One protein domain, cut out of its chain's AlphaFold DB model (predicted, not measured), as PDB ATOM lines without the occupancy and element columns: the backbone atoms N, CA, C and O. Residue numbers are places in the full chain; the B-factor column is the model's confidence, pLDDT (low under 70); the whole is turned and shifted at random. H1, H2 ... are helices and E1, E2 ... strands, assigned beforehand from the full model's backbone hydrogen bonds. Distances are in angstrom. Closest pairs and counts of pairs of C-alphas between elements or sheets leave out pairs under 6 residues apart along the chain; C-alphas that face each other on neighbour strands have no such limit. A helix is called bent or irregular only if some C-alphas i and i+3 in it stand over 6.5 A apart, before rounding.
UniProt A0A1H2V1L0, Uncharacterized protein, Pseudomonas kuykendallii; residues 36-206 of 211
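What this domain is: This is residues 36 to 206 of the 211 residues of an uncharacterized protein of Pseudomonas kuykendallii (UniProt A0A1H2V1L0). Two strongly twisted sheets, partly face to face, make a sandwich, and the helix H1 packs on both of them, over E6 and E7 of one and over E9 and E10 of the other. The short helix H2 packs on the opposite face of the six-strand sheet, and the bent end of the hairpin E9 and E10 lies at one end of the long axis, with the link between E4 and E5 at the other. The printed part has 171 residues, with two named helices and ten named strands in the order H1, E1 to E6, H2, E7 to E10. The class is mixed, helices and strands; the sheets run E2 E1 E4 E5 E6 E7 and E3 E8 E9 E10, both antiparallel throughout. The whole is compact, with a radius of gyration of the C-alphas of 15.5 A and spans of 50 by 44 by 26 A.

Where its parts are: H1, residues 36 to 50, is 20.9 A long and begins at C-alpha 36, (-8.360, -3.117, 61.851). E1, 66 to 74, bends by 98 degrees at residue 71. E2 is 80 to 85, E3 92 to 94, E4 96 to 101, E5 109 to 114, and E6 120 to 127, 21.5 A long. H2, 131 to 136, is irregular: C-alphas 132 and 135 are 8.0 A apart. E7 is 143 to 147 and E8 159 to 165. E9, 178 to 192, is 32.8 A long and bends by 102 degrees at residue 189. E10, 195 to 205, is 29.4 A long and ends at C-alpha 205, (-9.156, -11.460, 37.198).

How they stand to each other: In the six-strand sheet, E4 E5 E6 form a meander, each strand the antiparallel neighbour of the one before; N 99 and O 111 of E4 and E5 are 2.9 A apart, within hydrogen-bond range. With H1 and H2 on opposite faces, this sheet makes three layers. H1's height over it is 9.0 A; the closest C-alphas of H1 and E7 are those of Gly 42 and Leu 146, 4.5 A. The closest C-alphas of H2 and E2 are those of Leu 80 and Ser 135, 5.0 A. E8 E9 E10 form the other meander; N 183 and O 201 of E9 and E10 are 3.0 A apart. With H1 on one face, at a height of 8.6 A, their sheet makes two layers. In H1 every O i to N i+4 pair is within hydrogen-bond range; in H2 0 of 2 are, and 2 of 3 O i to N i+3 pairs.

The domain as a whole: The two C-alphas farthest apart, those of Ser 106 and Asp 193, are 52.3 A apart. The printed part has no cut. The links H1 to E1, E7 to E8 and E8 to E9 are long. The mean pLDDT of the printed part is 87.4; residues 141, 173 to 175 and 193 to 194 are under 70.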
ATOM      1  N   ASP A  36      -7.385  -3.147  62.951       90.06
ATOM      2  CA  ASP A  36      -8.360  -3.117  61.851       90.06
ATOM      3  C   ASP A  36      -7.885  -2.231  60.685       90.06
ATOM      4  O   ASP A  36      -8.050  -2.591  59.519       90.06
ATOM      5  N   GLY A  37      -7.221  -1.108  60.985       89.12
ATOM      6  CA  GLY A  37      -6.599  -0.241  59.981       89.12
ATOM      7  C   GLY A  37      -5.482  -0.927  59.186       89.12
ATOM      8  O   GLY A  37      -5.439  -0.789  57.963       89.12
ATOM      9  N   GLN A  38      -4.611  -1.703  59.846       91.19
ATOM     10  CA  GLN A  38      -3.575  -2.497  59.171       91.19
ATOM     11  C   GLN A  38      -4.178  -3.618  58.324       91.19
ATOM     12  O   GLN A  38      -3.787  -3.778  57.170       91.19
ATOM     13  N   VAL A  39      -5.165  -4.352  58.850       91.56
ATOM     14  CA  VAL A  39      -5.854  -5.419  58.110       91.56
ATOM     15  C   VAL A  39      -6.526  -4.860  56.852       91.56
ATOM     16  O   VAL A  39      -6.296  -5.369  55.755       91.56
ATOM     17  N   ALA A  40      -7.295  -3.774  56.969       91.06
ATOM     18  CA  ALA A  40      -7.968  -3.153  55.828       91.06
ATOM     19  C   ALA A  40      -6.979  -2.600  54.784       91.06
ATOM     20  O   ALA A  40      -7.168  -2.813  53.585       91.06
ATOM     21  N   ALA A  41      -5.905  -1.926  55.213       91.81
ATOM     22  CA  ALA A  41      -4.884  -1.396  54.308       91.81
ATOM     23  C   ALA A  41      -4.082  -2.511  53.611       91.81
ATOM     24  O   ALA A  41      -3.811  -2.420  52.409       91.81
ATOM     25  N   GLY A  42      -3.736  -3.575  54.338       92.00
ATOM     26  CA  GLY A  42      -3.009  -4.723  53.808       92.00
ATOM     27  C   GLY A  42      -3.830  -5.507  52.784       92.00
ATOM     28  O   GLY A  42      -3.360  -5.736  51.670       92.00
ATOM     29  N   LEU A  43      -5.087  -5.835  53.104       91.56
ATOM     30  CA  LEU A  43      -5.996  -6.524  52.181       91.56
ATOM     31  C   LEU A  43      -6.321  -5.680  50.935       91.56
ATOM     32  O   LEU A  43      -6.356  -6.216  49.827       91.56
ATOM     33  N   LEU A  44      -6.492  -4.359  51.080       91.50
ATOM     34  CA  LEU A  44      -6.676  -3.453  49.940       91.50
ATOM     35  C   LEU A  44      -5.428  -3.396  49.045       91.50
ATOM     36  O   LEU A  44      -5.546  -3.437  47.821       91.50
ATOM     37  N   THR A  45      -4.231  -3.344  49.635       93.19
ATOM     38  CA  THR A  45      -2.967  -3.357  48.877       93.19
ATOM     39  C   THR A  45      -2.807  -4.672  48.113       93.19
ATOM     40  O   THR A  45      -2.520  -4.658  46.917       93.19
ATOM     41  N   ALA A  46      -3.100  -5.804  48.758       92.69
ATOM     42  CA  ALA A  46      -3.125  -7.120  48.126       92.69
ATOM     43  C   ALA A  46      -4.140  -7.203  46.965       92.69
ATOM     44  O   ALA A  46      -3.816  -7.730  45.900       92.69
ATOM     45  N   GLN A  47      -5.337  -6.620  47.118       91.56
ATOM     46  CA  GLN A  47      -6.337  -6.513  46.045       91.56
ATOM     47  C   GLN A  47      -5.859  -5.658  44.859       91.56
ATOM     48  O   GLN A  47      -6.215  -5.955  43.717       91.56
ATOM     49  N   ILE A  48      -5.103  -4.583  45.100       90.81
ATOM     50  CA  ILE A  48      -4.565  -3.719  44.037       90.81
ATOM     51  C   ILE A  48      -3.468  -4.456  43.264       90.81
ATOM     52  O   ILE A  48      -3.523  -4.518  42.038       90.81
ATOM     53  N   GLU A  49      -2.520  -5.077  43.966       92.06
ATOM     54  CA  GLU A  49      -1.417  -5.824  43.351       92.06
ATOM     55  C   GLU A  49      -1.931  -7.037  42.545       92.06
ATOM     56  O   GLU A  49      -1.497  -7.249  41.409       92.06
ATOM     57  N   LEU A  50      -2.939  -7.771  43.042       92.00
ATOM     58  CA  LEU A  50      -3.564  -8.893  42.318       92.00
ATOM     59  C   LEU A  50      -4.224  -8.501  40.986       92.00
ATOM     60  O   LEU A  50      -4.317  -9.340  40.093       92.00
ATOM     61  N   GLN A  51      -4.651  -7.246  40.795       90.19
ATOM     62  CA  GLN A  51      -5.221  -6.801  39.511       90.19
ATOM     63  C   GLN A  51      -4.192  -6.802  38.365       90.19
ATOM     64  O   GLN A  51      -4.579  -6.758  37.195       90.19
ATOM     65  N   SER A  52      -2.893  -6.908  38.674       90.44
ATOM     66  CA  SER A  52      -1.831  -7.117  37.678       90.44
ATOM     67  C   SER A  52      -1.756  -8.554  37.134       90.44
ATOM     68  O   SER A  52      -1.072  -8.783  36.134       90.44
ATOM     69  N   ALA A  53      -2.465  -9.523  37.729       91.56
ATOM     70  CA  ALA A  53      -2.432 -10.920  37.298       91.56
ATOM     71  C   ALA A  53      -2.868 -11.093  35.831       91.56
ATOM     72  O   ALA A  53      -3.898 -10.574  35.389       91.56
ATOM     73  N   GLY A  54      -2.040 -11.803  35.059       90.06
ATOM     74  CA  GLY A  54      -2.204 -12.010  33.618       90.06
ATOM     75  C   GLY A  54      -1.962 -10.763  32.753       90.06
ATOM     76  O   GLY A  54      -2.005 -10.858  31.527       90.06
ATOM     77  N   PHE A  55      -1.701  -9.585  33.335       91.25
ATOM     78  CA  PHE A  55      -1.602  -8.342  32.571       91.25
ATOM     79  C   PHE A  55      -0.417  -8.370  31.596       91.25
ATOM     80  O   PHE A  55       0.729  -8.566  31.994       91.25
ATOM     81  N   GLY A  56      -0.692  -8.147  30.308       89.12
ATOM     82  CA  GLY A  56       0.324  -8.113  29.249       89.12
ATOM     83  C   GLY A  56       0.856  -9.481  28.801       89.12
ATOM     84  O   GLY A  56       1.653  -9.528  27.864       89.12
ATOM     85  N   ILE A  57       0.411 -10.584  29.412       90.38
ATOM     86  CA  ILE A  57       0.781 -11.950  29.019       90.38
ATOM     87  C   ILE A  57      -0.193 -12.436  27.924       90.38
ATOM     88  O   ILE A  57      -1.405 -12.430  28.144       90.38
ATOM     89  N   PRO A  58       0.286 -12.857  26.736       85.25
ATOM     90  CA  PRO A  58      -0.585 -13.401  25.698       85.25
ATOM     91  C   PRO A  58      -1.111 -14.781  26.115       85.25
ATOM     92  O   PRO A  58      -0.326 -15.678  26.409       85.25
ATOM     93  N   SER A  59      -2.437 -14.953  26.110       85.75
ATOM     94  CA  SER A  59      -3.119 -16.199  26.505       85.75
ATOM     95  C   SER A  59      -2.767 -16.690  27.919       85.75
ATOM     96  O   SER A  59      -2.570 -17.886  28.126       85.75
ATOM     97  N   ALA A  60      -2.688 -15.767  28.885       89.38
ATOM     98  CA  ALA A  60      -2.395 -16.077  30.285       89.38
ATOM     99  C   ALA A  60      -3.372 -17.125  30.853       89.38
ATOM    100  O   ALA A  60      -4.592 -16.952  30.771       89.38
ATOM    101  N   ALA A  61      -2.838 -18.200  31.437       89.44
ATOM    102  CA  ALA A  61      -3.612 -19.374  31.824       89.44
ATOM    103  C   ALA A  61      -3.581 -19.641  33.334       89.44
ATOM    104  O   ALA A  61      -2.540 -19.579  33.997       89.44
ATOM    105  N   VAL A  62      -4.738 -20.017  33.872       89.56
ATOM    106  CA  VAL A  62      -4.875 -20.528  35.241       89.56
ATOM    107  C   VAL A  62      -4.098 -21.845  35.391       89.56
ATOM    108  O   VAL A  62      -3.935 -22.601  34.433       89.56
ATOM    109  N   ASN A  63      -3.568 -22.096  36.589       89.06
ATOM    110  CA  ASN A  63      -2.678 -23.215  36.930       89.06
ATOM    111  C   ASN A  63      -1.319 -23.209  36.189       89.06
ATOM    112  O   ASN A  63      -0.607 -24.210  36.185       89.06
ATOM    113  N   GLN A  64      -0.940 -22.085  35.564       89.56
ATOM    114  CA  GLN A  64       0.363 -21.905  34.902       89.56
ATOM    115  C   GLN A  64       0.958 -20.507  35.139       89.56
ATOM    116  O   GLN A  64       2.133 -20.378  35.492       89.56
ATOM    117  N   ASP A  65       0.127 -19.474  34.968       91.94
ATOM    118  CA  ASP A  65       0.462 -18.055  35.142       91.94
ATOM    119  C   ASP A  65      -0.297 -17.423  36.338       91.94
ATOM    120  O   ASP A  65      -0.020 -16.288  36.721       91.94
ATOM    121  N   LEU A  66      -1.203 -18.185  36.966       93.12
ATOM    122  CA  LEU A  66      -1.772 -17.980  38.306       93.12
ATOM    123  C   LEU A  66      -1.898 -19.345  39.002       93.12
ATOM    124  O   LEU A  66      -2.484 -20.251  38.410       93.12
ATOM    125  N   MET A  67      -1.417 -19.490  40.240       93.00
ATOM    126  CA  MET A  67      -1.639 -20.678  41.086       93.00
ATOM    127  C   MET A  67      -1.909 -20.297  42.537       93.00
ATOM    128  O   MET A  67      -1.346 -19.328  43.046       93.00
ATOM    129  N   LEU A  68      -2.701 -21.135  43.199       94.69
ATOM    130  CA  LEU A  68      -2.832 -21.195  44.648       94.69
ATOM    131  C   LEU A  68      -1.878 -22.274  45.193       94.69
ATOM    132  O   LEU A  68      -1.664 -23.302  44.546       94.69
ATOM    133  N   LEU A  69      -1.303 -22.047  46.370       94.75
ATOM    134  CA  LEU A  69      -0.390 -22.956  47.060       94.75
ATOM    135  C   LEU A  69      -0.941 -23.281  48.452       94.75
ATOM    136  O   LEU A  69      -1.290 -22.369  49.199       94.75
ATOM    137  N   ALA A  70      -0.969 -24.568  48.798       93.62
ATOM    138  CA  ALA A  70      -1.307 -25.071  50.128       93.62
ATOM    139  C   ALA A  70      -0.057 -25.528  50.899       93.62
ATOM    140  O   ALA A  70       0.878 -26.081  50.306       93.62
ATOM    141  N   GLY A  71      -0.047 -25.336  52.217       90.38
ATOM    142  CA  GLY A  71       1.130 -25.511  53.069       90.38
ATOM    143  C   GLY A  71       2.277 -24.580  52.670       90.38
ATOM    144  O   GLY A  71       3.434 -25.005  52.672       90.38
ATOM    145  N   ALA A  72       1.961 -23.360  52.224       91.94
ATOM    146  CA  ALA A  72       2.966 -22.434  51.714       91.94
ATOM    147  C   ALA A  72       3.797 -21.798  52.839       91.94
ATOM    148  O   ALA A  72       3.268 -21.467  53.895       91.94
ATOM    149  N   SER A  73       5.100 -21.633  52.606       91.31
ATOM    150  CA  SER A  73       6.016 -20.965  53.547       91.31
ATOM    151  C   SER A  73       7.275 -20.445  52.856       91.31
ATOM    152  O   SER A  73       7.718 -21.023  51.851       91.31
ATOM    153  N   LEU A  74       7.868 -19.372  53.384       89.50
ATOM    154  CA  LEU A  74       9.101 -18.796  52.851       89.50
ATOM    155  C   LEU A  74      10.327 -19.453  53.499       89.50
ATOM    156  O   LEU A  74      10.546 -19.385  54.707       89.50
ATOM    157  N   THR A  75      11.173 -20.092  52.690       85.88
ATOM    158  CA  THR A  75      12.406 -20.697  53.215       85.88
ATOM    159  C   THR A  75      13.421 -19.618  53.634       85.88
ATOM    160  O   THR A  75      13.461 -18.550  53.022       85.88
ATOM    161  N   PRO A  76      14.337 -19.892  54.588       77.75
ATOM    162  CA  PRO A  76      15.390 -18.940  54.978       77.75
ATOM    163  C   PRO A  76      16.348 -18.521  53.847       77.75
ATOM    164  O   PRO A  76      17.107 -17.572  54.008       77.75
ATOM    165  N   GLY A  77      16.336 -19.242  52.719       73.62
ATOM    166  CA  GLY A  77      17.050 -18.902  51.484       73.62
ATOM    167  C   GLY A  77      16.185 -18.184  50.443       73.62
ATOM    168  O   GLY A  77      16.524 -18.226  49.266       73.62
ATOM    169  N   GLY A  78      15.047 -17.610  50.842       82.56
ATOM    170  CA  GLY A  78      14.209 -16.750  50.006       82.56
ATOM    171  C   GLY A  78      13.314 -17.443  48.990       82.56
ATOM    172  O   GLY A  78      12.517 -16.768  48.352       82.56
ATOM    173  N   MET A  79      13.392 -18.765  48.849       87.94
ATOM    174  CA  MET A  79      12.526 -19.523  47.943       87.94
ATOM    175  C   MET A  79      11.167 -19.789  48.598       87.94
ATOM    176  O   MET A  79      11.111 -20.259  49.739       87.94
ATOM    177  N   LEU A  80      10.084 -19.533  47.863       90.56
ATOM    178  CA  LEU A  80       8.718 -19.849  48.281       90.56
ATOM    179  C   LEU A  80       8.455 -21.353  48.116       90.56
ATOM    180  O   LEU A  80       8.588 -21.899  47.021       90.56
ATOM    181  N   SER A  81       8.064 -22.026  49.196       91.38
ATOM    182  CA  SER A  81       7.643 -23.429  49.179       91.38
ATOM    183  C   SER A  81       6.117 -23.553  49.257       91.38
ATOM    184  O   SER A  81       5.432 -22.597  49.620       91.38
ATOM    185  N   GLY A  82       5.578 -24.716  48.886       91.00
ATOM    186  CA  GLY A  82       4.143 -25.011  48.929       91.00
ATOM    187  C   GLY A  82       3.731 -26.080  47.914       91.00
ATOM    188  O   GLY A  82       4.459 -26.370  46.963       91.00
ATOM    189  N   THR A  83       2.551 -26.669  48.107       92.62
ATOM    190  CA  THR A  83       1.940 -27.638  47.183       92.62
ATOM    191  C   THR A  83       0.951 -26.921  46.272       92.62
ATOM    192  O   THR A  83       0.038 -26.269  46.767       92.62
ATOM    193  N   ILE A  84       1.094 -27.049  44.949       92.12
ATOM    194  CA  ILE A  84       0.173 -26.414  43.993       92.12
ATOM    195  C   ILE A  84      -1.238 -26.987  44.165       92.12
ATOM    196  O   ILE A  84      -1.451 -28.181  43.949       92.12
ATOM    197  N   GLN A  85      -2.198 -26.120  44.486       91.75
ATOM    198  CA  GLN A  85      -3.621 -26.418  44.374       91.75
ATOM    199  C   GLN A  85      -4.115 -25.966  43.005       91.75
ATOM    200  O   GLN A  85      -4.041 -24.786  42.654       91.75
ATOM    201  N   ASN A  86      -4.624 -26.915  42.220       87.94
ATOM    202  CA  ASN A  86      -5.221 -26.599  40.931       87.94
ATOM    203  C   ASN A  86      -6.566 -25.903  41.161       87.94
ATOM    204  O   ASN A  86      -7.503 -26.495  41.695       87.94
ATOM    205  N   ILE A  87      -6.669 -24.659  40.706       86.19
ATOM    206  CA  ILE A  87      -7.907 -23.887  40.676       86.19
ATOM    207  C   ILE A  87      -8.826 -24.573  39.656       86.19
ATOM    208  O   ILE A  87      -8.518 -24.602  38.462       86.19
ATOM    209  N   LEU A  88      -9.914 -25.187  40.135       77.19
ATOM    210  CA  LEU A  88     -10.768 -26.113  39.377       77.19
ATOM    211  C   LEU A  88     -12.257 -25.857  39.658       77.19
ATOM    212  O   LEU A  88     -12.910 -26.623  40.372       77.19
ATOM    213  N   GLY A  89     -12.801 -24.776  39.086       77.50
ATOM    214  CA  GLY A  89     -14.230 -24.427  39.121       77.50
ATOM    215  C   GLY A  89     -14.747 -24.031  40.511       77.50
ATOM    216  O   GLY A  89     -15.001 -22.861  40.786       77.50
ATOM    217  N   SER A  90     -14.879 -25.046  41.363       85.06
ATOM    218  CA  SER A  90     -15.105 -24.992  42.809       85.06
ATOM    219  C   SER A  90     -14.157 -24.053  43.568       85.06
ATOM    220  O   SER A  90     -13.088 -23.691  43.076       85.06
ATOM    221  N   GLU A  91     -14.545 -23.704  44.798       89.94
ATOM    222  CA  GLU A  91     -13.667 -22.997  45.729       89.94
ATOM    223  C   GLU A  91     -12.492 -23.882  46.172       89.94
ATOM    224  O   GLU A  91     -12.685 -25.028  46.577       89.94
ATOM    225  N   GLN A  92     -11.285 -23.327  46.098       92.31
ATOM    226  CA  GLN A  92     -10.027 -23.895  46.581       92.31
ATOM    227  C   GLN A  92      -9.373 -22.898  47.543       92.31
ATOM    228  O   GLN A  92      -9.453 -21.690  47.313       92.31
ATOM    229  N   GLU A  93      -8.720 -23.385  48.595       92.00
ATOM    230  CA  GLU A  93      -8.120 -22.575  49.664       92.00
ATOM    231  C   GLU A  93      -6.637 -22.921  49.859       92.00
ATOM    232  O   GLU A  93      -6.223 -24.061  49.636       92.00
ATOM    233  N   GLY A  94      -5.838 -21.921  50.231       91.88
ATOM    234  CA  GLY A  94      -4.406 -22.052  50.474       91.88
ATOM    235  C   GLY A  94      -3.812 -20.790  51.095       91.88
ATOM    236  O   GLY A  94      -4.468 -19.754  51.201       91.88
ATOM    237  N   GLU A  95      -2.560 -20.888  51.523       92.69
ATOM    238  CA  GLU A  95      -1.855 -19.850  52.273       92.69
ATOM    239  C   GLU A  95      -1.049 -18.908  51.366       92.69
ATOM    240  O   GLU A  95      -0.722 -17.802  51.783       92.69
ATOM    241  N   ALA A  96      -0.760 -19.276  50.111       94.25
ATOM    242  CA  ALA A  96      -0.131 -18.353  49.161       94.25
ATOM    243  C   ALA A  96      -0.744 -18.396  47.761       94.25
ATOM    244  O   ALA A  96      -1.188 -19.439  47.286       94.25
ATOM    245  N   ILE A  97      -0.711 -17.262  47.062       95.06
ATOM    246  CA  ILE A  97      -1.121 -17.140  45.659       95.06
ATOM    247  C   ILE A  97      -0.012 -16.460  44.855       95.06
ATOM    248  O   ILE A  97       0.486 -15.402  45.239       95.06
ATOM    249  N   VAL A  98       0.383 -17.076  43.739       95.19
ATOM    250  CA  VAL A  98       1.463 -16.608  42.855       95.19
ATOM    251  C   VAL A  98       0.881 -16.276  41.490       95.19
ATOM    252  O   VAL A  98       0.152 -17.091  40.918       95.19
ATOM    253  N   TRP A  99       1.231 -15.116  40.935       95.06
ATOM    254  CA  TRP A  99       0.774 -14.683  39.617       95.06
ATOM    255  C   TRP A  99       1.888 -14.093  38.755       95.06
ATOM    256  O   TRP A  99       2.878 -13.547  39.237       95.06
ATOM    257  N   GLY A 100       1.700 -14.200  37.443       94.44
ATOM    258  CA  GLY A 100       2.502 -13.521  36.439       94.44
ATOM    259  C   GLY A 100       1.929 -12.175  36.023       94.44
ATOM    260  O   GLY A 100       0.711 -11.994  35.942       94.44
ATOM    261  N   SER A 101       2.821 -11.267  35.645       94.19
ATOM    262  CA  SER A 101       2.523 -10.091  34.829       94.19
ATOM    263  C   SER A 101       3.650  -9.849  33.816       94.19
ATOM    264  O   SER A 101       4.773 -10.314  33.991       94.19
ATOM    265  N   ASN A 102       3.368  -9.132  32.730       93.25
ATOM    266  CA  ASN A 102       4.364  -8.661  31.765       93.25
ATOM    267  C   ASN A 102       4.023  -7.213  31.350       93.25
ATOM    268  O   ASN A 102       3.591  -6.965  30.218       93.25
ATOM    269  N   PRO A 103       4.150  -6.238  32.273       88.19
ATOM    270  CA  PRO A 103       3.634  -4.882  32.077       88.19
ATOM    271  C   PRO A 103       4.341  -4.116  30.951       88.19
ATOM    272  O   PRO A 103       3.720  -3.290  30.285       88.19
ATOM    273  N   THR A 104       5.614  -4.416  30.691       88.75
ATOM    274  CA  THR A 104       6.407  -3.828  29.598       88.75
ATOM    275  C   THR A 104       6.243  -4.558  28.262       88.75
ATOM    276  O   THR A 104       6.757  -4.091  27.248       88.75
ATOM    277  N   ARG A 105       5.572  -5.720  28.250       84.31
ATOM    278  CA  ARG A 105       5.550  -6.714  27.156       84.31
ATOM    279  C   ARG A 105       6.920  -7.310  26.787       84.31
ATOM    280  O   ARG A 105       6.991  -8.097  25.846       84.31
ATOM    281  N   SER A 106       7.987  -6.987  27.522       86.19
ATOM    282  CA  SER A 106       9.353  -7.491  27.294       86.19
ATOM    283  C   SER A 106       9.796  -8.566  28.286       86.19
ATOM    284  O   SER A 106      10.693  -9.345  27.975       86.19
ATOM    285  N   THR A 107       9.226  -8.572  29.491       89.94
ATOM    286  CA  THR A 107       9.802  -9.242  30.660       89.94
ATOM    287  C   THR A 107       8.675  -9.777  31.529       89.94
ATOM    288  O   THR A 107       7.883  -9.006  32.067       89.94
ATOM    289  N   TYR A 108       8.599 -11.100  31.662       91.75
ATOM    290  CA  TYR A 108       7.674 -11.739  32.591       91.75
ATOM    291  C   TYR A 108       8.197 -11.541  34.026       91.75
ATOM    292  O   TYR A 108       9.383 -11.729  34.307       91.75
ATOM    293  N   LEU A 109       7.302 -11.133  34.922       93.00
ATOM    294  CA  LEU A 109       7.550 -10.906  36.341       93.00
ATOM    295  C   LEU A 109       6.577 -11.758  37.165       93.00
ATOM    296  O   LEU A 109       5.380 -11.787  36.877       93.00
ATOM    297  N   CYS A 110       7.090 -12.429  38.190       93.50
ATOM    298  CA  CYS A 110       6.312 -13.136  39.200       93.50
ATOM    299  C   CYS A 110       6.092 -12.218  40.403       93.50
ATOM    300  O   CYS A 110       7.056 -11.669  40.925       93.50
ATOM    301  N   SER A 111       4.855 -12.117  40.877       94.25
ATOM    302  CA  SER A 111       4.511 -11.567  42.193       94.25
ATOM    303  C   SER A 111       3.777 -12.640  42.997       94.25
ATOM    304  O   SER A 111       3.160 -13.539  42.415       94.25
ATOM    305  N   ALA A 112       3.822 -12.560  44.325       94.38
ATOM    306  CA  ALA A 112       3.073 -13.461  45.190       94.38
ATOM    307  C   ALA A 112       2.574 -12.775  46.467       94.38
ATOM    308  O   ALA A 112       3.126 -11.778  46.927       94.38
ATOM    309  N   LEU A 113       1.533 -13.351  47.058       94.81
ATOM    310  CA  LEU A 113       1.068 -13.055  48.411       94.81
ATOM    311  C   LEU A 113       1.183 -14.330  49.236       94.81
ATOM    312  O   LEU A 113       0.768 -15.386  48.765       94.81
ATOM    313  N   LEU A 114       1.723 -14.215  50.447       94.19
ATOM    314  CA  LEU A 114       1.919 -15.303  51.403       94.19
ATOM    315  C   LEU A 114       1.306 -14.915  52.756       94.19
ATOM    316  O   LEU A 114       1.686 -13.905  53.348       94.19
ATOM    317  N   ALA A 115       0.369 -15.721  53.239       93.12
ATOM    318  CA  ALA A 115      -0.129 -15.713  54.604       93.12
ATOM    319  C   ALA A 115       0.737 -16.660  55.449       93.12
ATOM    320  O   ALA A 115       0.712 -17.871  55.261       93.12
ATOM    321  N   GLU A 116       1.515 -16.108  56.376       89.81
ATOM    322  CA  GLU A 116       2.462 -16.855  57.212       89.81
ATOM    323  C   GLU A 116       2.484 -16.225  58.612       89.81
ATOM    324  O   GLU A 116       2.394 -15.002  58.740       89.81
ATOM    325  N   ASP A 117       2.510 -17.051  59.663       86.62
ATOM    326  CA  ASP A 117       2.499 -16.642  61.081       86.62
ATOM    327  C   ASP A 117       1.454 -15.568  61.462       86.62
ATOM    328  O   ASP A 117       1.690 -14.716  62.319       86.62
ATOM    329  N   GLY A 118       0.277 -15.567  60.826       84.56
ATOM    330  CA  GLY A 118      -0.763 -14.558  61.081       84.56
ATOM    331  C   GLY A 118      -0.426 -13.154  60.551       84.56
ATOM    332  O   GLY A 118      -1.037 -12.171  60.969       84.56
ATOM    333  N   GLY A 119       0.545 -13.049  59.645       89.12
ATOM    334  CA  GLY A 119       0.786 -11.882  58.802       89.12
ATOM    335  C   GLY A 119       0.279 -12.081  57.369       89.12
ATOM    336  O   GLY A 119      -0.309 -13.105  57.019       89.12
ATOM    337  N   LEU A 120       0.546 -11.086  56.526       92.44
ATOM    338  CA  LEU A 120       0.380 -11.144  55.073       92.44
ATOM    339  C   LEU A 120       1.581 -10.456  54.436       92.44
ATOM    340  O   LEU A 120       1.808  -9.269  54.669       92.44
ATOM    341  N   ILE A 121       2.338 -11.187  53.628       93.25
ATOM    342  CA  ILE A 121       3.567 -10.726  52.989       93.25
ATOM    343  C   ILE A 121       3.327 -10.641  51.481       93.25
ATOM    344  O   ILE A 121       2.937 -11.619  50.846       93.25
ATOM    345  N   LEU A 122       3.574  -9.468  50.903       93.88
ATOM    346  CA  LEU A 122       3.684  -9.266  49.464       93.88
ATOM    347  C   LEU A 122       5.125  -9.543  49.043       93.88
ATOM    348  O   LEU A 122       6.041  -8.820  49.435       93.88
ATOM    349  N   LEU A 123       5.319 -10.555  48.210       92.75
ATOM    350  CA  LEU A 123       6.567 -10.799  47.502       92.75
ATOM    351  C   LEU A 123       6.435 -10.101  46.138       92.75
ATOM    352  O   LEU A 123       5.603 -10.491  45.313       92.75
ATOM    353  N   ARG A 124       7.159  -8.990  45.939       89.31
ATOM    354  CA  ARG A 124       6.969  -8.116  44.767       89.31
ATOM    355  C   ARG A 124       7.479  -8.750  43.467       89.31
ATOM    356  O   ARG A 124       8.118  -9.794  43.459       89.31
ATOM    357  N   ALA A 125       7.200  -8.049  42.369       87.50
ATOM    358  CA  ALA A 125       7.494  -8.422  40.992       87.50
ATOM    359  C   ALA A 125       8.990  -8.707  40.722       87.50
ATOM    360  O   ALA A 125       9.766  -7.795  40.434       87.50
ATOM    361  N   VAL A 126       9.370  -9.986  40.737       90.56
ATOM    362  CA  VAL A 126      10.721 -10.493  40.443       90.56
ATOM    363  C   VAL A 126      10.776 -11.195  39.073       90.56
ATOM    364  O   VAL A 126       9.800 -11.839  38.679       90.56
ATOM    365  N   PRO A 127      11.882 -11.107  38.307       89.88
ATOM    366  CA  PRO A 127      11.990 -11.768  37.004       89.88
ATOM    367  C   PRO A 127      11.893 -13.296  37.091       89.88
ATOM    368  O   PRO A 127      12.650 -13.944  37.810       89.88
ATOM    369  N   CYS A 128      10.993 -13.883  36.305       89.31
ATOM    370  CA  CYS A 128      10.794 -15.330  36.196       89.31
ATOM    371  C   CYS A 128      10.270 -15.667  34.789       89.31
ATOM    372  O   CYS A 128       9.753 -14.787  34.106       89.31
ATOM    373  N   ASN A 129      10.357 -16.923  34.330       89.12
ATOM    374  CA  ASN A 129       9.811 -17.266  33.004       89.12
ATOM    375  C   ASN A 129       8.300 -17.542  33.049       89.12
ATOM    376  O   ASN A 129       7.605 -17.237  32.082       89.12
ATOM    377  N   ARG A 130       7.810 -18.146  34.145       88.88
ATOM    378  CA  ARG A 130       6.395 -18.451  34.429       88.88
ATOM    379  C   ARG A 130       6.146 -18.521  35.934       88.88
ATOM    380  O   ARG A 130       7.050 -18.895  36.679       88.88
ATOM    381  N   ALA A 131       4.903 -18.291  36.368       88.94
ATOM    382  CA  ALA A 131       4.525 -18.366  37.786       88.94
ATOM    383  C   ALA A 131       4.760 -19.760  38.402       88.94
ATOM    384  O   ALA A 131       5.117 -19.860  39.572       88.94
ATOM    385  N   ILE A 132       4.649 -20.839  37.614       89.56
ATOM    386  CA  ILE A 132       4.857 -22.222  38.091       89.56
ATOM    387  C   ILE A 132       6.299 -22.506  38.555       89.56
ATOM    388  O   ILE A 132       6.563 -23.528  39.179       89.56
ATOM    389  N   GLN A 133       7.239 -21.592  38.295       88.19
ATOM    390  CA  GLN A 133       8.630 -21.688  38.743       88.19
ATOM    391  C   GLN A 133       8.892 -21.032  40.115       88.19
ATOM    392  O   GLN A 133      10.055 -20.888  40.490       88.19
ATOM    393  N   PHE A 134       7.847 -20.648  40.864       88.06
ATOM    394  CA  PHE A 134       7.909 -19.907  42.139       88.06
ATOM    395  C   PHE A 134       8.946 -20.410  43.163       88.06
ATOM    396  O   PHE A 134       9.553 -19.600  43.862       88.06
ATOM    397  N   SER A 135       9.172 -21.725  43.225       88.50
ATOM    398  CA  SER A 135      10.103 -22.392  44.147       88.50
ATOM    399  C   SER A 135      11.568 -22.378  43.697       88.50
ATOM    400  O   SER A 135      12.440 -22.847  44.422       88.50
ATOM    401  N   SER A 136      11.846 -21.835  42.509       86.94
ATOM    402  CA  SER A 136      13.194 -21.615  41.958       86.94
ATOM    403  C   SER A 136      13.568 -20.130  41.852       86.94
ATOM    404  O   SER A 136      14.611 -19.790  41.296       86.94
ATOM    405  N   VAL A 137      12.709 -19.251  42.373       87.25
ATOM    406  CA  VAL A 137      12.888 -17.797  42.404       87.25
ATOM    407  C   VAL A 137      13.260 -17.383  43.830       87.25
ATOM    408  O   VAL A 137      12.687 -17.898  44.789       87.25
ATOM    409  N   ASP A 138      14.218 -16.467  43.959       88.31
ATOM    410  CA  ASP A 138      14.551 -15.811  45.227       88.31
ATOM    411  C   ASP A 138      13.679 -14.562  45.405       88.31
ATOM    412  O   ASP A 138      13.634 -13.688  44.535       88.31
ATOM    413  N   TRP A 139      12.980 -14.497  46.535       86.88
ATOM    414  CA  TRP A 139      12.055 -13.429  46.892       86.88
ATOM    415  C   TRP A 139      12.589 -12.511  48.017       86.88
ATOM    416  O   TRP A 139      11.916 -11.540  48.367       86.88
ATOM    417  N   LEU A 140      13.787 -12.767  48.574       72.81
ATOM    418  CA  LEU A 140      14.341 -12.031  49.732       72.81
ATOM    419  C   LEU A 140      14.534 -10.531  49.490       72.81
ATOM    420  O   LEU A 140      14.379  -9.736  50.414       72.81
ATOM    421  N   GLY A 141      14.916 -10.138  48.273       67.50
ATOM    422  CA  GLY A 141      15.297  -8.752  47.981       67.50
ATOM    423  C   GLY A 141      14.140  -7.748  48.016       67.50
ATOM    424  O   GLY A 141      14.380  -6.560  48.199       67.50
ATOM    425  N   GLU A 142      12.900  -8.211  47.832       71.75
ATOM    426  CA  GLU A 142      11.749  -7.365  47.479       71.75
ATOM    427  C   GLU A 142      10.447  -7.798  48.199       71.75
ATOM    428  O   GLU A 142       9.335  -7.627  47.692       71.75
ATOM    429  N   SER A 143      10.560  -8.380  49.398       86.00
ATOM    430  CA  SER A 143       9.413  -8.748  50.244       86.00
ATOM    431  C   SER A 143       8.946  -7.591  51.141       86.00
ATOM    432  O   SER A 143       9.766  -6.913  51.761       86.00
ATOM    433  N   VAL A 144       7.631  -7.398  51.279       90.19
ATOM    434  CA  VAL A 144       7.009  -6.372  52.136       90.19
ATOM    435  C   VAL A 144       5.868  -6.979  52.953       90.19
ATOM    436  O   VAL A 144       4.891  -7.468  52.390       90.19
ATOM    437  N   ALA A 145       5.942  -6.895  54.282       90.62
ATOM    438  CA  ALA A 145       4.812  -7.232  55.145       90.62
ATOM    439  C   ALA A 145       3.690  -6.186  54.985       90.62
ATOM    440  O   ALA A 145       3.870  -5.014  55.314       90.62
ATOM    441  N   LEU A 146       2.538  -6.620  54.471       88.88
ATOM    442  CA  LEU A 146       1.292  -5.848  54.400       88.88
ATOM    443  C   LEU A 146       0.521  -5.907  55.727       88.88
ATOM    444  O   LEU A 146      -0.121  -4.936  56.116       88.88
ATOM    445  N   ILE A 147       0.612  -7.045  56.418       90.06
ATOM    446  CA  ILE A 147       0.211  -7.246  57.813       90.06
ATOM    447  C   ILE A 147       1.402  -7.937  58.487       90.06
ATOM    448  O   ILE A 147       1.908  -8.927  57.956       90.06
ATOM    449  N   ALA A 148       1.894  -7.411  59.610       87.00
ATOM    450  CA  ALA A 148       3.096  -7.946  60.249       87.00
ATOM    451  C   ALA A 148       2.862  -9.367  60.817       87.00
ATOM    452  O   ALA A 148       1.777  -9.631  61.342       87.00
ATOM    453  N   PRO A 149       3.849 -10.281  60.757       86.25
ATOM    454  CA  PRO A 149       3.728 -11.604  61.373       86.25
ATOM    455  C   PRO A 149       3.513 -11.486  62.890       86.25
ATOM    456  O   PRO A 149       4.002 -10.555  63.533       86.25
ATOM    457  N   GLY A 150       2.741 -12.409  63.457       85.06
ATOM    458  CA  GLY A 150       2.302 -12.395  64.855       85.06
ATOM    459  C   GLY A 150       1.176 -11.403  65.180       85.06
ATOM    460  O   GLY A 150       0.788 -11.304  66.342       85.06
ATOM    461  N   THR A 151       0.640 -10.669  64.195       84.62
ATOM    462  CA  THR A 151      -0.436  -9.680  64.413       84.62
ATOM    463  C   THR A 151      -1.812 -10.328  64.581       84.62
ATOM    464  O   THR A 151      -2.626  -9.840  65.366       84.62
ATOM    465  N   LEU A 152      -2.088 -11.413  63.850       85.94
ATOM    466  CA  LEU A 152      -3.380 -12.102  63.852       85.94
ATOM    467  C   LEU A 152      -3.264 -13.466  64.538       85.94
ATOM    468  O   LEU A 152      -2.342 -14.236  64.277       85.94
ATOM    469  N   ASN A 153      -4.237 -13.792  65.390       83.88
ATOM    470  CA  ASN A 153      -4.348 -15.122  65.990       83.88
ATOM    471  C   ASN A 153      -4.822 -16.158  64.954       83.88
ATOM    472  O   ASN A 153      -5.365 -15.801  63.912       83.88
ATOM    473  N   ALA A 154      -4.722 -17.453  65.264       78.88
ATOM    474  CA  ALA A 154      -5.168 -18.528  64.364       78.88
ATOM    475  C   ALA A 154      -6.655 -18.424  63.937       78.88
ATOM    476  O   ALA A 154      -7.005 -18.835  62.838       78.88
ATOM    477  N   SER A 155      -7.526 -17.831  64.766       77.62
ATOM    478  CA  SER A 155      -8.941 -17.549  64.448       77.62
ATOM    479  C   SER A 155      -9.180 -16.219  63.709       77.62
ATOM    480  O   SER A 155     -10.324 -15.875  63.412       77.62
ATOM    481  N   GLN A 156      -8.115 -15.471  63.421       82.50
ATOM    482  CA  GLN A 156      -8.093 -14.240  62.623       82.50
ATOM    483  C   GLN A 156      -7.201 -14.369  61.376       82.50
ATOM    484  O   GLN A 156      -7.107 -13.414  60.607       82.50
ATOM    485  N   ALA A 157      -6.530 -15.513  61.197       84.88
ATOM    486  CA  ALA A 157      -5.509 -15.736  60.180       84.88
ATOM    487  C   ALA A 157      -6.010 -15.449  58.756       84.88
ATOM    488  O   ALA A 157      -7.201 -15.557  58.455       84.88
ATOM    489  N   VAL A 158      -5.077 -15.071  57.881       88.81
ATOM    490  CA  VAL A 158      -5.401 -14.685  56.509       88.81
ATOM    491  C   VAL A 158      -5.675 -15.930  55.667       88.81
ATOM    492  O   VAL A 158      -4.809 -16.788  55.525       88.81
ATOM    493  N   SER A 159      -6.876 -16.014  55.098       89.50
ATOM    494  CA  SER A 159      -7.303 -17.070  54.177       89.50
ATOM    495  C   SER A 159      -7.280 -16.534  52.747       89.50
ATOM    496  O   SER A 159      -7.812 -15.451  52.479       89.50
ATOM    497  N   ILE A 160      -6.667 -17.282  51.823       93.38
ATOM    498  CA  ILE A 160      -6.693 -16.987  50.388       93.38
ATOM    499  C   ILE A 160      -7.486 -18.088  49.684       93.38
ATOM    500  O   ILE A 160      -7.074 -19.246  49.604       93.38
ATOM    501  N   LYS A 161      -8.646 -17.710  49.152       92.75
ATOM    502  CA  LYS A 161      -9.559 -18.586  48.418       92.75
ATOM    503  C   LYS A 161      -9.602 -18.199  46.946       92.75
ATOM    504  O   LYS A 161      -9.513 -17.024  46.592       92.75
ATOM    505  N   THR A 162      -9.786 -19.183  46.077       92.31
ATOM    506  CA  THR A 162      -9.978 -18.984  44.635       92.31
ATOM    507  C   THR A 162     -11.168 -19.798  44.147       92.31
ATOM    508  O   THR A 162     -11.369 -20.918  44.601       92.31
ATOM    509  N   GLN A 163     -11.967 -19.245  43.239       90.50
ATOM    510  CA  GLN A 163     -13.105 -19.927  42.611       90.50
ATOM    511  C   GLN A 163     -13.295 -19.412  41.178       90.50
ATOM    512  O   GLN A 163     -12.873 -18.299  40.858       90.50
ATOM    513  N   VAL A 164     -13.939 -20.190  40.303       88.25
ATOM    514  CA  VAL A 164     -14.326 -19.728  38.958       88.25
ATOM    515  C   VAL A 164     -15.806 -19.374  38.987       88.25
ATOM    516  O   VAL A 164     -16.657 -20.246  39.143       88.25
ATOM    517  N   ASN A 165     -16.124 -18.089  38.856       86.75
ATOM    518  CA  ASN A 165     -17.485 -17.585  39.041       86.75
ATOM    519  C   ASN A 165     -17.794 -16.455  38.044       86.75
ATOM    520  O   ASN A 165     -16.898 -15.924  37.386       86.75
ATOM    521  N   ALA A 166     -19.065 -16.078  37.917       85.69
ATOM    522  CA  ALA A 166     -19.521 -14.964  37.090       85.69
ATOM    523  C   ALA A 166     -19.170 -13.612  37.750       85.69
ATOM    524  O   ALA A 166     -20.038 -12.898  38.248       85.69
ATOM    525  N   CYS A 167     -17.875 -13.289  37.800       83.94
ATOM    526  CA  CYS A 167     -17.308 -12.240  38.648       83.94
ATOM    527  C   CYS A 167     -16.493 -11.243  37.816       83.94
ATOM    528  O   CYS A 167     -15.693 -11.633  36.966       83.94
ATOM    529  N   TRP A 168     -16.727  -9.944  38.021       80.75
ATOM    530  CA  TRP A 168     -16.320  -8.904  37.074       80.75
ATOM    531  C   TRP A 168     -15.517  -7.749  37.697       80.75
ATOM    532  O   TRP A 168     -15.646  -7.494  38.895       80.75
ATOM    533  N   PRO A 169     -14.669  -7.047  36.910       77.62
ATOM    534  CA  PRO A 169     -13.786  -6.000  37.426       77.62
ATOM    535  C   PRO A 169     -14.547  -4.812  38.018       77.62
ATOM    536  O   PRO A 169     -15.627  -4.448  37.543       77.62
ATOM    537  N   TYR A 170     -13.945  -4.160  39.015       72.44
ATOM    538  CA  TYR A 170     -14.548  -3.015  39.693       72.44
ATOM    539  C   TYR A 170     -14.968  -1.916  38.697       72.44
ATOM    540  O   TYR A 170     -14.199  -1.499  37.829       72.44
ATOM    541  N   GLY A 171     -16.217  -1.454  38.811       74.06
ATOM    542  CA  GLY A 171     -16.791  -0.447  37.912       74.06
ATOM    543  C   GLY A 171     -17.231  -0.961  36.530       74.06
ATOM    544  O   GLY A 171     -17.380  -0.148  35.614       74.06
ATOM    545  N   LYS A 172     -17.438  -2.274  36.342       77.38
ATOM    546  CA  LYS A 172     -17.973  -2.872  35.103       77.38
ATOM    547  C   LYS A 172     -19.201  -3.755  35.392       77.38
ATOM    548  O   LYS A 172     -19.269  -4.399  36.431       77.38
ATOM    549  N   SER A 173     -20.160  -3.806  34.458       65.44
ATOM    550  CA  SER A 173     -21.465  -4.492  34.616       65.44
ATOM    551  C   SER A 173     -21.703  -5.710  33.703       65.44
ATOM    552  O   SER A 173     -22.705  -6.398  33.868       65.44
ATOM    553  N   PHE A 174     -20.797  -5.974  32.750       66.06
ATOM    554  CA  PHE A 174     -20.658  -7.217  31.942       66.06
ATOM    555  C   PHE A 174     -19.227  -8.148  31.844       66.06
ATOM    556  O   PHE A 174     -17.288  -7.790  31.730       66.06
ATOM    557  N   ALA A 175     -20.091  -9.272  31.735       67.12
ATOM    558  CA  ALA A 175     -20.383 -10.461  32.582       67.12
ATOM    559  C   ALA A 175     -19.988 -11.788  31.883       67.12
ATOM    560  O   ALA A 175     -20.247 -11.958  30.696       67.12
ATOM    561  N   ASN A 176     -19.321 -12.692  32.613       75.25
ATOM    562  CA  ASN A 176     -18.540 -13.823  32.082       75.25
ATOM    563  C   ASN A 176     -18.002 -14.671  33.259       75.25
ATOM    564  O   ASN A 176     -17.767 -14.079  34.317       75.25
ATOM    565  N   PRO A 177     -17.714 -15.977  33.094       81.62
ATOM    566  CA  PRO A 177     -16.870 -16.712  34.035       81.62
ATOM    567  C   PRO A 177     -15.440 -16.147  34.028       81.62
ATOM    568  O   PRO A 177     -14.840 -15.969  32.968       81.62
ATOM    569  N   ALA A 178     -14.899 -15.879  35.212       85.56
ATOM    570  CA  ALA A 178     -13.517 -15.462  35.440       85.56
ATOM    571  C   ALA A 178     -13.009 -16.072  36.756       85.56
ATOM    572  O   ALA A 178     -13.804 -16.575  37.556       85.56
ATOM    573  N   VAL A 179     -11.697 -16.015  37.006       89.25
ATOM    574  CA  VAL A 179     -11.179 -16.369  38.335       89.25
ATOM    575  C   VAL A 179     -11.456 -15.234  39.312       89.25
ATOM    576  O   VAL A 179     -11.064 -14.084  39.098       89.25
ATOM    577  N   GLN A 180     -12.116 -15.606  40.398       90.81
ATOM    578  CA  GLN A 180     -12.332 -14.804  41.582       90.81
ATOM    579  C   GLN A 180     -11.308 -15.223  42.638       90.81
ATOM    580  O   GLN A 180     -11.255 -16.394  43.013       90.81
ATOM    581  N   VAL A 181     -10.525 -14.273  43.139       91.75
ATOM    582  CA  VAL A 181      -9.704 -14.440  44.343       91.75
ATOM    583  C   VAL A 181     -10.423 -13.740  45.488       91.75
ATOM    584  O   VAL A 181     -10.849 -12.594  45.343       91.75
ATOM    585  N   VAL A 182     -10.571 -14.412  46.623       92.00
ATOM    586  CA  VAL A 182     -11.126 -13.845  47.853       92.00
ATOM    587  C   VAL A 182     -10.054 -13.951  48.923       92.00
ATOM    588  O   VAL A 182      -9.664 -15.055  49.292       92.00
ATOM    589  N   ILE A 183      -9.577 -12.809  49.415       92.69
ATOM    590  CA  ILE A 183      -8.710 -12.758  50.596       92.69
ATOM    591  C   ILE A 183      -9.573 -12.336  51.780       92.69
ATOM    592  O   ILE A 183     -10.318 -11.356  51.671       92.69
ATOM    593  N   SER A 184      -9.474 -13.032  52.907       90.94
ATOM    594  CA  SER A 184     -10.125 -12.634  54.155       90.94
ATOM    595  C   SER A 184      -9.177 -12.698  55.348       90.94
ATOM    596  O   SER A 184      -8.240 -13.488  55.360       90.94
ATOM    597  N   ALA A 185      -9.416 -11.850  56.347       90.19
ATOM    598  CA  ALA A 185      -8.710 -11.860  57.629       90.19
ATOM    599  C   ALA A 185      -9.629 -11.350  58.749       90.19
ATOM    600  O   ALA A 185     -10.514 -10.522  58.507       90.19
ATOM    601  N   GLY A 186      -9.430 -11.832  59.975       87.25
ATOM    602  CA  GLY A 186     -10.209 -11.418  61.142       87.25
ATOM    603  C   GLY A 186      -9.809 -10.034  61.652       87.25
ATOM    604  O   GLY A 186      -8.628  -9.766  61.857       87.25
ATOM    605  N   GLY A 187     -10.795  -9.170  61.892       85.06
ATOM    606  CA  GLY A 187     -10.596  -7.903  62.594       85.06
ATOM    607  C   GLY A 187     -10.526  -8.059  64.118       85.06
ATOM    608  O   GLY A 187     -10.468  -9.165  64.658       85.06
ATOM    609  N   SER A 188     -10.571  -6.933  64.826       82.88
ATOM    610  CA  SER A 188     -10.522  -6.841  66.292       82.88
ATOM    611  C   SER A 188     -11.836  -7.221  66.996       82.88
ATOM    612  O   SER A 188     -11.857  -7.446  68.208       82.88
ATOM    613  N   THR A 189     -12.945  -7.273  66.254       81.88
ATOM    614  CA  THR A 189     -14.301  -7.471  66.783       81.88
ATOM    615  C   THR A 189     -14.736  -8.932  66.705       81.88
ATOM    616  O   THR A 189     -14.512  -9.602  65.699       81.88
ATOM    617  N   LEU A 190     -15.388  -9.437  67.756       80.50
ATOM    618  CA  LEU A 190     -16.026 -10.757  67.748       80.50
ATOM    619  C   LEU A 190     -17.408 -10.674  67.088       80.50
ATOM    620  O   LEU A 190     -18.204  -9.793  67.409       80.50
ATOM    621  N   ASN A 191     -17.684 -11.604  66.175       77.38
ATOM    622  CA  ASN A 191     -18.984 -11.789  65.520       77.38
ATOM    623  C   ASN A 191     -19.803 -12.876  66.242       77.38
ATOM    624  O   ASN A 191     -21.018 -12.771  66.390       77.38
ATOM    625  N   THR A 192     -19.118 -13.903  66.750       72.19
ATOM    626  CA  THR A 192     -19.645 -14.908  67.685       72.19
ATOM    627  C   THR A 192     -18.603 -15.193  68.769       72.19
ATOM    628  O   THR A 192     -17.448 -14.787  68.635       72.19
ATOM    629  N   ASP A 193     -18.976 -15.928  69.822       67.31
ATOM    630  CA  ASP A 193     -18.111 -16.230  70.981       67.31
ATOM    631  C   ASP A 193     -16.767 -16.915  70.638       67.31
ATOM    632  O   ASP A 193     -15.875 -16.983  71.482       67.31
ATOM    633  N   THR A 194     -16.610 -17.437  69.416       65.94
ATOM    634  CA  THR A 194     -15.398 -18.128  68.942       65.94
ATOM    635  C   THR A 194     -14.822 -17.586  67.629       65.94
ATOM    636  O   THR A 194     -13.754 -18.046  67.222       65.94
ATOM    637  N   ALA A 195     -15.480 -16.631  66.960       73.81
ATOM    638  CA  ALA A 195     -15.071 -16.150  65.638       73.81
ATOM    639  C   ALA A 195     -15.088 -14.621  65.531       73.81
ATOM    640  O   ALA A 195     -16.084 -13.956  65.832       73.81
ATOM    641  N   TYR A 196     -13.983 -14.070  65.030       80.62
ATOM    642  CA  TYR A 196     -13.852 -12.651  64.721       80.62
ATOM    643  C   TYR A 196     -14.618 -12.277  63.446       80.62
ATOM    644  O   TYR A 196     -14.829 -13.102  62.555       80.62
ATOM    645  N   ALA A 197     -15.041 -11.019  63.344       81.00
ATOM    646  CA  ALA A 197     -15.616 -10.471  62.126       81.00
ATOM    647  C   ALA A 197     -14.529 -10.400  61.042       81.00
ATOM    648  O   ALA A 197     -13.567  -9.639  61.155       81.00
ATOM    649  N   ALA A 198     -14.665 -11.219  60.000       83.06
ATOM    650  CA  ALA A 198     -13.708 -11.256  58.905       83.06
ATOM    651  C   ALA A 198     -13.967 -10.121  57.904       83.06
ATOM    652  O   ALA A 198     -15.034 -10.051  57.289       83.06
ATOM    653  N   SER A 199     -12.963  -9.271  57.688       85.69
ATOM    654  CA  SER A 199     -12.912  -8.414  56.504       85.69
ATOM    655  C   SER A 199     -12.560  -9.285  55.304       85.69
ATOM    656  O   SER A 199     -11.603 -10.053  55.372       85.69
ATOM    657  N   SER A 200     -13.316  -9.185  54.208       88.38
ATOM    658  CA  SER A 200     -13.052  -9.949  52.983       88.38
ATOM    659  C   SER A 200     -13.058  -9.053  51.750       88.38
ATOM    660  O   SER A 200     -13.930  -8.202  51.579       88.38
ATOM    661  N   TYR A 201     -12.063  -9.252  50.887       88.69
ATOM    662  CA  TYR A 201     -11.867  -8.509  49.650       88.69
ATOM    663  C   TYR A 201     -11.891  -9.485  48.478       88.69
ATOM    664  O   TYR A 201     -11.137 -10.455  48.433       88.69
ATOM    665  N   THR A 202     -12.778  -9.216  47.521       89.25
ATOM    666  CA  THR A 202     -12.923  -9.996  46.289       89.25
ATOM    667  C   THR A 202     -12.208  -9.293  45.138       89.25
ATOM    668  O   THR A 202     -12.401  -8.098  44.913       89.25
ATOM    669  N   VAL A 203     -11.407 -10.038  44.381       90.50
ATOM    670  CA  VAL A 203     -10.707  -9.586  43.173       90.50
ATOM    671  C   VAL A 203     -11.138 -10.465  42.007       90.50
ATOM    672  O   VAL A 203     -11.086 -11.687  42.100       90.50
ATOM    673  N   CYS A 204     -11.551  -9.850  40.904       90.00
ATOM    674  CA  CYS A 204     -11.926 -10.555  39.681       90.00
ATOM    675  C   CYS A 204     -10.846 -10.347  38.626       90.00
ATOM    676  O   CYS A 204     -10.472  -9.206  38.350       90.00
ATOM    677  N   LEU A 205     -10.339 -11.444  38.059       89.44
ATOM    678  CA  LEU A 205      -9.156 -11.460  37.198       89.44
ATOM    679  C   LEU A 205      -9.555 -11.748  35.736       89.44
ATOM    680  O   LEU A 205      -9.568 -12.905  35.320       89.44
ATOM    681  N   PRO A 206      -9.890 -10.719  34.930       84.25
ATOM    682  CA  PRO A 206     -10.416 -10.891  33.571       84.25
ATOM    683  C   PRO A 206      -9.338 -11.234  32.531       84.25
ATOM    684  O   PRO A 206      -9.670 -11.598  31.408       84.25
TER     685      PRO A 206